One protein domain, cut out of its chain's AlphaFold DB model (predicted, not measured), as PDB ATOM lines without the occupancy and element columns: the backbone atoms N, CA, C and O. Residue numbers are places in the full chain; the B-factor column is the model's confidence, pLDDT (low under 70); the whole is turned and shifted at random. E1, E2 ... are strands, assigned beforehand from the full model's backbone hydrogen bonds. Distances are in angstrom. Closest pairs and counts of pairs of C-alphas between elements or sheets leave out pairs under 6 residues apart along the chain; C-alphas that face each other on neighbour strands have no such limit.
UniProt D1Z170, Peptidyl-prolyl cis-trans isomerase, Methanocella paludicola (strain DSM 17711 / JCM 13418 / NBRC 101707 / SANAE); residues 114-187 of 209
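AT A GLANCE: This is residues 114 to 187 of the 209 residues of the protein "Peptidyl-prolyl cis-trans isomerase" of Methanocella paludicola (strain DSM 17711 / JCM 13418 / NBRC 101707 / SANAE) (UniProt D1Z170). Look for a small sandwich of two sheets, only partly face to face and with their strands crossed: a strongly twisted sheet of E2, E5, E4 and E3 toward one end of the long axis, and a smaller sheet of E1, E7 and E6 toward the other. E1 runs on into E2, which joins the two sheets along one edge, and the loop of residues 163 to 172 leads from E5 in the larger sheet to E6 in the smaller. The printed part has 74 residues with seven named strands, E1 to E7 in that order along the chain, and no named helix; its class is all strand. The sheets run E2 - E5 - E4 - E3 and E1 - E7 - E6, both antiparallel. The whole is compact, with a radius of gyration of the C-alphas of 12.0 A and spans of 39 by 27 by 16 A.

HOW THE PARTS SIT: Begin at E1, residues 116 to 120, an edge strand antiparallel to E7, residues 182 to 186; there N 117 and O 185 are 2.9 A apart, within hydrogen-bond range. E7 forms a hairpin with E6, residues 173 to 177, where N 184 and O 175 are 2.8 A apart. After residue 121, E1 runs on at 40 degrees into E2, residues 122 to 125; the two meet only through their link. E2 is the antiparallel neighbour of E5, residues 157 to 162, with N 160 and O 122 at 2.8 A. Next to E5 comes E4, residues 144 to 151, which bends by 60 degrees at residue 147; N 161 and O 147 are 2.9 A apart. E3, residues 137 to 141, is the other edge strand of this sheet, with N 141 and O 144 at 2.8 A. E3, E4 and E5 form a meander, each strand the antiparallel neighbour of the one before, and with E2, the neighbour of E5, a Greek key. Across the sandwich, the facing parts of the two sheets are 10.4 A centre to centre and their strands stand at 59 degrees; the closest C-alphas of E4 and E6, those of Val 149 and Pro 176, are 6.4 A apart.

IN THESE COORDINATES: Find C-alpha 116 at (248.167, 167.304, 156.074), where E1 begins its 13.7 A. E4, the longest strand, runs 18.1 A from C-alpha 144 at (238.006, 156.229, 173.844); E2 covers 9.9 A, E3 12.3 A, E5 14.4 A and E6 13.1 A. E7 runs 13.0 A and ends at C-alpha 186, (243.577, 167.133, 156.266).

THE WHOLE: The C-alphas of Ser 114 and Asn 128, the two farthest apart, are 40.0 A from each other. The printed part has no cut. The link from E2 to E3, 11 residues, is long. Mean pLDDT of the printed part is 90.0, and residues 167 to 170 are under 70.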
ATOM      1  N   SER A 114     251.443 171.308 154.789       93.50
ATOM      2  CA  SER A 114     251.863 171.170 156.196       93.50
ATOM      3  C   SER A 114     250.680 170.988 157.155       93.50
ATOM      4  O   SER A 114     250.879 170.641 158.315       93.50
ATOM      5  N   LYS A 115     249.447 171.228 156.685       91.19
ATOM      6  CA  LYS A 115     248.195 170.912 157.392       91.19
ATOM      7  C   LYS A 115     247.675 169.511 157.058       91.19
ATOM      8  O   LYS A 115     246.531 169.200 157.375       91.19
ATOM      9  N   VAL A 116     248.488 168.688 156.404       92.69
ATOM     10  CA  VAL A 116     248.167 167.304 156.074       92.69
ATOM     11  C   VAL A 116     249.062 166.411 156.913       92.69
ATOM     12  O   VAL A 116     250.285 166.465 156.806       92.69
ATOM     13  N   LEU A 117     248.448 165.606 157.770       91.44
ATOM     14  CA  LEU A 117     249.146 164.669 158.642       91.44
ATOM     15  C   LEU A 117     248.761 163.240 158.274       91.44
ATOM     16  O   LEU A 117     247.664 162.987 157.785       91.44
ATOM     17  N   THR A 118     249.647 162.292 158.550       92.56
ATOM     18  CA  THR A 118     249.358 160.864 158.409       92.56
ATOM     19  C   THR A 118     249.365 160.222 159.784       92.56
ATOM     20  O   THR A 118     250.267 160.462 160.585       92.56
ATOM     21  N   THR A 119     248.364 159.392 160.050       91.69
ATOM     22  CA  THR A 119     248.294 158.543 161.240       91.69
ATOM     23  C   THR A 119     248.091 157.087 160.840       91.69
ATOM     24  O   THR A 119     247.706 156.794 159.707       91.69
ATOM     25  N   GLN A 120     248.360 156.172 161.765       93.44
ATOM     26  CA  GLN A 120     248.143 154.747 161.550       93.44
ATOM     27  C   GLN A 120     246.714 154.355 161.912       93.44
ATOM     28  O   GLN A 120     246.149 154.861 162.883       93.44
ATOM     29  N   LEU A 121     246.150 153.436 161.131       94.69
ATOM     30  CA  LEU A 121     244.913 152.759 161.490       94.69
ATOM     31  C   LEU A 121     245.194 151.703 162.553       94.69
ATOM     32  O   LEU A 121     246.201 150.993 162.499       94.69
ATOM     33  N   GLU A 122     244.252 151.549 163.471       94.75
ATOM     34  CA  GLU A 122     244.264 150.484 164.462       94.75
ATOM     35  C   GLU A 122     243.166 149.478 164.179       94.75
ATOM     36  O   GLU A 122     242.080 149.836 163.728       94.75
ATOM     37  N   THR A 123     243.451 148.209 164.456       95.00
ATOM     38  CA  THR A 123     242.421 147.177 164.468       95.00
ATOM     39  C   THR A 123     241.890 147.046 165.886       95.00
ATOM     40  O   THR A 123     242.648 146.699 166.790       95.00
ATOM     41  N   ILE A 124     240.593 147.268 166.065       95.06
ATOM     42  CA  ILE A 124     239.886 146.954 167.307       95.06
ATOM     43  C   ILE A 124     239.038 145.700 167.121       95.06
ATOM     44  O   ILE A 124     238.551 145.430 166.023       95.06
ATOM     45  N   GLU A 125     238.852 144.945 168.199       94.94
ATOM     46  CA  GLU A 125     238.017 143.748 168.244       94.94
ATOM     47  C   GLU A 125     236.926 143.934 169.297       94.94
ATOM     48  O   GLU A 125     237.213 144.214 170.459       94.94
ATOM     49  N   GLY A 126     235.666 143.806 168.887       89.25
ATOM     50  CA  GLY A 126     234.515 144.015 169.754       89.25
ATOM     51  C   GLY A 126     233.797 142.708 170.059       89.25
ATOM     52  O   GLY A 126     233.404 141.974 169.153       89.25
ATOM     53  N   ASN A 127     233.521 142.448 171.335       87.50
ATOM     54  CA  ASN A 127     232.661 141.332 171.725       87.50
ATOM     55  C   ASN A 127     231.215 141.633 171.313       87.50
ATOM     56  O   ASN A 127     230.586 142.534 171.864       87.50
ATOM     57  N   ASN A 128     230.692 140.892 170.331       83.38
ATOM     58  CA  ASN A 128     229.336 141.052 169.784       83.38
ATOM     59  C   ASN A 128     229.013 142.470 169.267       83.38
ATOM     60  O   ASN A 128     227.848 142.865 169.222       83.38
ATOM     61  N   THR A 129     230.025 143.250 168.878       88.50
ATOM     62  CA  THR A 129     229.817 144.602 168.338       88.50
ATOM     63  C   THR A 129     229.644 144.547 166.823       88.50
ATOM     64  O   THR A 129     230.495 144.016 166.114       88.50
ATOM     65  N   ASN A 130     228.555 145.121 166.308       89.56
ATOM     66  CA  ASN A 130     228.328 145.227 164.869       89.56
ATOM     67  C   ASN A 130     228.912 146.535 164.313       89.56
ATOM     68  O   ASN A 130     228.207 147.536 164.178       89.56
ATOM     69  N   PHE A 131     230.195 146.516 163.950       92.94
ATOM     70  CA  PHE A 131     230.897 147.701 163.443       92.94
ATOM     71  C   PHE A 131     230.374 148.238 162.105       92.94
ATOM     72  O   PHE A 131     230.616 149.401 161.787       92.94
ATOM     73  N   SER A 132     229.613 147.449 161.337       90.88
ATOM     74  CA  SER A 132     229.054 147.908 160.053       90.88
ATOM     75  C   SER A 132     228.139 149.126 160.197       90.88
ATOM     76  O   SER A 132     228.055 149.942 159.283       90.88
ATOM     77  N   GLN A 133     227.508 149.289 161.362       91.31
ATOM     78  CA  GLN A 133     226.627 150.416 161.666       91.31
ATOM     79  C   GLN A 133     227.383 151.710 161.966       91.31
ATOM     80  O   GLN A 133     226.761 152.766 162.006       91.31
ATOM     81  N   PHE A 134     228.697 151.628 162.178       93.12
ATOM     82  CA  PHE A 134     229.541 152.745 162.589       93.12
ATOM     83  C   PHE A 134     230.553 153.153 161.519       93.12
ATOM     84  O   PHE A 134     231.264 154.125 161.724       93.12
ATOM     85  N   VAL A 135     230.628 152.463 160.373       93.19
ATOM     86  CA  VAL A 135     231.532 152.862 159.280       93.19
ATOM     87  C   VAL A 135     231.247 154.311 158.868       93.19
ATOM     88  O   VAL A 135     230.096 154.690 158.651       93.19
ATOM     89  N   ASN A 136     232.313 155.108 158.769       93.00
ATOM     90  CA  ASN A 136     232.312 156.559 158.567       93.00
ATOM     91  C   ASN A 136     231.638 157.364 159.688       93.00
ATOM     92  O   ASN A 136     231.150 158.472 159.461       93.00
ATOM     93  N   GLN A 137     231.596 156.815 160.900       93.44
ATOM     94  CA  GLN A 137     231.060 157.475 162.083       93.44
ATOM     95  C   GLN A 137     232.034 157.349 163.255       93.44
ATOM     96  O   GLN A 137     232.901 156.472 163.306       93.44
ATOM     97  N   THR A 138     231.870 158.255 164.212       92.19
ATOM     98  CA  THR A 138     232.573 158.202 165.491       92.19
ATOM     99  C   THR A 138     231.766 157.375 166.484       92.19
ATOM    100  O   THR A 138     230.549 157.526 166.578       92.19
ATOM    101  N   MET A 139     232.443 156.541 167.266       93.50
ATOM    102  CA  MET A 139     231.854 155.829 168.397       93.50
ATOM    103  C   MET A 139     232.776 155.877 169.613       93.50
ATOM    104  O   MET A 139     233.962 156.176 169.489       93.50
ATOM    105  N   VAL A 140     232.224 155.574 170.787       93.50
ATOM    106  CA  VAL A 140     233.022 155.318 171.990       93.50
ATOM    107  C   VAL A 140     233.322 153.824 172.053       93.50
ATOM    108  O   VAL A 140     232.405 153.006 171.977       93.50
ATOM    109  N   PHE A 141     234.593 153.469 172.188       93.38
ATOM    110  CA  PHE A 141     235.073 152.103 172.339       93.38
ATOM    111  C   PHE A 141     236.130 152.072 173.447       93.38
ATOM    112  O   PHE A 141     237.124 152.782 173.354       93.38
ATOM    113  N   ASN A 142     235.909 151.279 174.503       92.25
ATOM    114  CA  ASN A 142     236.784 151.208 175.686       92.25
ATOM    115  C   ASN A 142     237.160 152.591 176.260       92.25
ATOM    116  O   ASN A 142     238.335 152.888 176.451       92.25
ATOM    117  N   ASP A 143     236.153 153.438 176.500       91.69
ATOM    118  CA  ASP A 143     236.299 154.815 177.008       91.69
ATOM    119  C   ASP A 143     237.093 155.778 176.101       91.69
ATOM    120  O   ASP A 143     237.422 156.895 176.502       91.69
ATOM    121  N   GLU A 144     237.345 155.397 174.847       92.31
ATOM    122  CA  GLU A 144     238.006 156.229 173.844       92.31
ATOM    123  C   GLU A 144     237.079 156.526 172.658       92.31
ATOM    124  O   GLU A 144     236.341 155.664 172.182       92.31
ATOM    125  N   TYR A 145     237.128 157.756 172.141       92.69
ATOM    126  CA  TYR A 145     236.477 158.082 170.874       92.69
ATOM    127  C   TYR A 145     237.314 157.579 169.698       92.69
ATOM    128  O   TYR A 145     238.474 157.963 169.535       92.69
ATOM    129  N   VAL A 146     236.696 156.784 168.833       94.25
ATOM    130  CA  VAL A 146     237.317 156.240 167.625       94.25
ATOM    131  C   VAL A 146     236.469 156.571 166.402       94.25
ATOM    132  O   VAL A 146     235.241 156.490 166.452       94.25
ATOM    133  N   TYR A 147     237.112 156.938 165.296       94.56
ATOM    134  CA  TYR A 147     236.451 157.054 163.995       94.56
ATOM    135  C   TYR A 147     236.616 155.746 163.225       94.56
ATOM    136  O   TYR A 147     237.744 155.333 162.944       94.56
ATOM    137  N   VAL A 148     235.509 155.082 162.895       95.44
ATOM    138  CA  VAL A 148     235.537 153.792 162.198       95.44
ATOM    139  C   VAL A 148     235.653 154.031 160.699       95.44
ATOM    140  O   VAL A 148     234.719 154.509 160.060       95.44
ATOM    141  N   VAL A 149     236.797 153.672 160.120       95.12
ATOM    142  CA  VAL A 149     237.062 153.876 158.686       95.12
ATOM    143  C   VAL A 149     236.630 152.690 157.829       95.12
ATOM    144  O   VAL A 149     236.449 152.826 156.622       95.12
ATOM    145  N   GLY A 150     236.470 151.515 158.433       93.00
ATOM    146  CA  GLY A 150     236.096 150.308 157.713       93.00
ATOM    147  C   GLY A 150     236.054 149.077 158.604       93.00
ATOM    148  O   GLY A 150     236.423 149.113 159.780       93.00
ATOM    149  N   LEU A 151     235.600 147.971 158.025       92.69
ATOM    150  CA  LEU A 151     235.612 146.676 158.694       92.69
ATOM    151  C   LEU A 151     237.028 146.096 158.705       92.69
ATOM    152  O   LEU A 151     237.808 146.298 157.774       92.69
ATOM    153  N   GLY A 152     237.351 145.384 159.779       88.56
ATOM    154  CA  GLY A 152     238.592 144.639 159.891       88.56
ATOM    155  C   GLY A 152     238.516 143.278 159.183       88.56
ATOM    156  O   GLY A 152     237.495 142.924 158.590       88.56
ATOM    157  N   PRO A 153     239.609 142.499 159.225       84.44
ATOM    158  CA  PRO A 153     239.701 141.218 158.525       84.44
ATOM    159  C   PRO A 153     238.800 140.122 159.118       84.44
ATOM    160  O   PRO A 153     238.462 139.172 158.415       84.44
ATOM    161  N   ALA A 154     238.414 140.240 160.391       85.94
ATOM    162  CA  ALA A 154     237.464 139.350 161.051       85.94
ATOM    163  C   ALA A 154     236.096 140.029 161.216       85.94
ATOM    164  O   ALA A 154     235.999 141.250 161.346       85.94
ATOM    165  N   ASN A 155     235.035 139.223 161.269       78.44
ATOM    166  CA  ASN A 155     233.641 139.671 161.375       78.44
ATOM    167  C   ASN A 155     233.333 140.531 162.620       78.44
ATOM    168  O   ASN A 155     232.348 141.265 162.612       78.44
ATOM    169  N   ASN A 156     234.160 140.450 163.662       86.88
ATOM    170  CA  ASN A 156     234.046 141.204 164.909       86.88
ATOM    171  C   ASN A 156     235.113 142.308 165.053       86.88
ATOM    172  O   ASN A 156     235.307 142.820 166.154       86.88
ATOM    173  N   THR A 157     235.819 142.663 163.974       93.88
ATOM    174  CA  THR A 157     236.890 143.673 164.002       93.88
ATOM    175  C   THR A 157     236.577 144.892 163.145       93.88
ATOM    176  O   THR A 157     235.849 144.806 162.155       93.88
ATOM    177  N   ALA A 158     237.175 146.028 163.495       95.62
ATOM    178  CA  ALA A 158     237.113 147.269 162.730       95.62
ATOM    179  C   ALA A 158     238.487 147.921 162.604       95.62
ATOM    180  O   ALA A 158     239.321 147.798 163.497       95.62
ATOM    181  N   LEU A 159     238.693 148.634 161.496       96.38
ATOM    182  CA  LEU A 159     239.801 149.564 161.324       96.38
ATOM    183  C   LEU A 159     239.347 150.946 161.780       96.38
ATOM    184  O   LEU A 159     238.308 151.444 161.333       96.38
ATOM    185  N   VAL A 160     240.126 151.568 162.657       95.94
ATOM    186  CA  VAL A 160     239.764 152.838 163.282       95.94
ATOM    187  C   VAL A 160     240.924 153.817 163.325       95.94
ATOM    188  O   VAL A 160     242.090 153.433 163.294       95.94
ATOM    189  N   VAL A 161     240.581 155.095 163.447       94.81
ATOM    190  CA  VAL A 161     241.502 156.136 163.895       94.81
ATOM    191  C   VAL A 161     241.133 156.504 165.335       94.81
ATOM    192  O   VAL A 161     240.037 157.039 165.546       94.81
ATOM    193  N   PRO A 162     242.000 156.243 166.330       92.69
ATOM    194  CA  PRO A 162     241.771 156.710 167.693       92.69
ATOM    195  C   PRO A 162     241.897 158.234 167.747       92.69
ATOM    196  O   PRO A 162     242.939 158.798 167.398       92.69
ATOM    197  N   LEU A 163     240.832 158.925 168.160       89.38
ATOM    198  CA  LEU A 163     240.791 160.388 168.114       89.38
ATOM    199  C   LEU A 163     241.678 161.031 169.185       89.38
ATOM    200  O   LEU A 163     242.080 162.177 169.012       89.38
ATOM    201  N   SER A 164     242.064 160.299 170.236       87.12
ATOM    202  CA  SER A 164     243.057 160.771 171.213       87.12
ATOM    203  C   SER A 164     244.437 161.022 170.586       87.12
ATOM    204  O   SER A 164     245.208 161.844 171.079       87.12
ATOM    205  N   LYS A 165     244.745 160.333 169.478       81.94
ATOM    206  CA  LYS A 165     246.013 160.451 168.738       81.94
ATOM    207  C   LYS A 165     246.005 161.590 167.730       81.94
ATOM    208  O   LYS A 165     247.050 161.946 167.189       81.94
ATOM    209  N   ILE A 166     244.833 162.159 167.478       83.19
ATOM    210  CA  ILE A 166     244.670 163.334 166.643       83.19
ATOM    211  C   ILE A 166     244.783 164.547 167.559       83.19
ATOM    212  O   ILE A 166     243.863 164.884 168.299       83.19
ATOM    213  N   ASN A 167     245.941 165.207 167.537       63.91
ATOM    214  CA  ASN A 167     246.069 166.479 168.230       63.91
ATOM    215  C   ASN A 167     245.209 167.530 167.505       63.91
ATOM    216  O   ASN A 167     245.266 167.638 166.281       63.91
ATOM    217  N   THR A 168     244.552 168.380 168.292       58.94
ATOM    218  CA  THR A 168     243.964 169.692 167.962       58.94
ATOM    219  C   THR A 168     242.467 169.775 167.638       58.94
ATOM    220  O   THR A 168     241.923 169.122 166.754       58.94
ATOM    221  N   ALA A 169     241.828 170.716 168.342       63.28
ATOM    222  CA  ALA A 169     240.540 171.298 168.003       63.28
ATOM    223  C   ALA A 169     240.561 171.883 166.579       63.28
ATOM    224  O   ALA A 169     241.454 172.657 166.233       63.28
ATOM    225  N   GLY A 170     239.564 171.536 165.768       69.31
ATOM    226  CA  GLY A 170     239.412 172.031 164.401       69.31
ATOM    227  C   GLY A 170     238.581 171.084 163.539       69.31
ATOM    228  O   GLY A 170     238.403 169.919 163.884       69.31
ATOM    229  N   LEU A 171     238.063 171.591 162.418       79.44
ATOM    230  CA  LEU A 171     237.490 170.748 161.367       79.44
ATOM    231  C   LEU A 171     238.623 170.112 160.560       79.44
ATOM    232  O   LEU A 171     239.565 170.797 160.163       79.44
ATOM    233  N   TYR A 172     238.499 168.818 160.301       87.50
ATOM    234  CA  TYR A 172     239.409 168.053 159.460       87.50
ATOM    235  C   TYR A 172     238.628 167.030 158.641       87.50
ATOM    236  O   TYR A 172     237.499 166.667 158.979       87.50
ATOM    237  N   THR A 173     239.248 166.536 157.574       90.44
ATOM    238  CA  THR A 173     238.773 165.351 156.853       90.44
ATOM    239  C   THR A 173     239.701 164.172 157.124       90.44
ATOM    240  O   THR A 173     240.916 164.342 157.228       90.44
ATOM    241  N   ILE A 174     239.122 162.977 157.265       91.62
ATOM    242  CA  ILE A 174     239.861 161.720 157.397       91.62
ATOM    243  C   ILE A 174     239.716 160.956 156.084       91.62
ATOM    244  O   ILE A 174     238.609 160.565 155.717       91.62
ATOM    245  N   THR A 175     240.830 160.713 155.400       93.62
ATOM    246  CA  THR A 175     240.872 159.875 154.196       93.62
ATOM    247  C   THR A 175     241.661 158.601 154.495       93.62
ATOM    248  O   THR A 175     242.880 158.682 154.662       93.62
ATOM    249  N   PRO A 176     241.010 157.432 154.601       93.62
ATOM    250  CA  PRO A 176     241.704 156.183 154.883       93.62
ATOM    251  C   PRO A 176     242.435 155.638 153.650       93.62
ATOM    252  O   PRO A 176     241.912 155.659 152.538       93.62
ATOM    253  N   ASP A 177     243.608 155.059 153.880       94.12
ATOM    254  CA  ASP A 177     244.314 154.177 152.955       94.12
ATOM    255  C   ASP A 177     244.384 152.784 153.587       94.12
ATOM    256  O   ASP A 177     245.253 152.467 154.408       94.12
ATOM    257  N   LEU A 178     243.419 151.945 153.209       90.06
ATOM    258  CA  LEU A 178     243.260 150.603 153.766       90.06
ATOM    259  C   LEU A 178     244.394 149.655 153.354       90.06
ATOM    260  O   LEU A 178     244.675 148.702 154.079       90.06
ATOM    261  N   ASN A 179     245.065 149.920 152.229       90.31
ATOM    262  CA  ASN A 179     246.170 149.091 151.753       90.31
ATOM    263  C   ASN A 179     247.411 149.310 152.618       90.31
ATOM    264  O   ASN A 179     248.042 148.351 153.059       90.31
ATOM    265  N   ASN A 180     247.720 150.574 152.905       93.00
ATOM    266  CA  ASN A 180     248.868 150.949 153.728       93.00
ATOM    267  C   ASN A 180     248.546 151.004 155.229       93.00
ATOM    268  O   ASN A 180     249.440 151.264 156.031       93.00
ATOM    269  N   LYS A 181     247.289 150.742 155.614       92.88
ATOM    270  CA  LYS A 181     246.777 150.847 156.990       92.88
ATOM    271  C   LYS A 181     247.054 152.213 157.622       92.88
ATOM    272  O   LYS A 181     247.377 152.307 158.804       92.88
ATOM    273  N   THR A 182     246.904 153.269 156.831       94.50
ATOM    274  CA  THR A 182     247.100 154.653 157.276       94.50
ATOM    275  C   THR A 182     245.818 155.457 157.080       94.50
ATOM    276  O   THR A 182     244.891 155.032 156.387       94.50
ATOM    277  N   ALA A 183     245.750 156.629 157.695       94.19
ATOM    278  CA  ALA A 183     244.765 157.646 157.377       94.19
ATOM    279  C   ALA A 183     245.442 159.005 157.229       94.19
ATOM    280  O   ALA A 183     246.295 159.387 158.034       94.19
ATOM    281  N   THR A 184     245.015 159.743 156.215       93.88
ATOM    282  CA  THR A 184     245.367 161.145 156.020       93.88
ATOM    283  C   THR A 184     244.375 162.021 156.771       93.88
ATOM    284  O   THR A 184     243.165 161.875 156.604       93.88
ATOM    285  N   LEU A 185     244.899 162.934 157.578       92.31
ATOM    286  CA  LEU A 185     244.172 163.954 158.320       92.31
ATOM    287  C   LEU A 185     244.448 165.302 157.655       92.31
ATOM    288  O   LEU A 185     245.564 165.815 157.743       92.31
ATOM    289  N   ASP A 186     243.451 165.857 156.972       93.50
ATOM    290  CA  ASP A 186     243.577 167.133 156.266       93.50
ATOM    291  C   ASP A 186     242.801 168.232 157.001       93.50
ATOM    292  O   ASP A 186     241.572 168.185 157.079       93.50
ATOM    293  N   TYR A 187     243.535 169.210 157.537       92.25
ATOM    294  CA  TYR A 187     243.006 170.357 158.287       92.25
ATOM    295  C   TYR A 187     242.814 171.607 157.419       92.25
ATOM    296  O   TYR A 187     242.599 172.713 157.930       92.25
TER     297      TYR A 187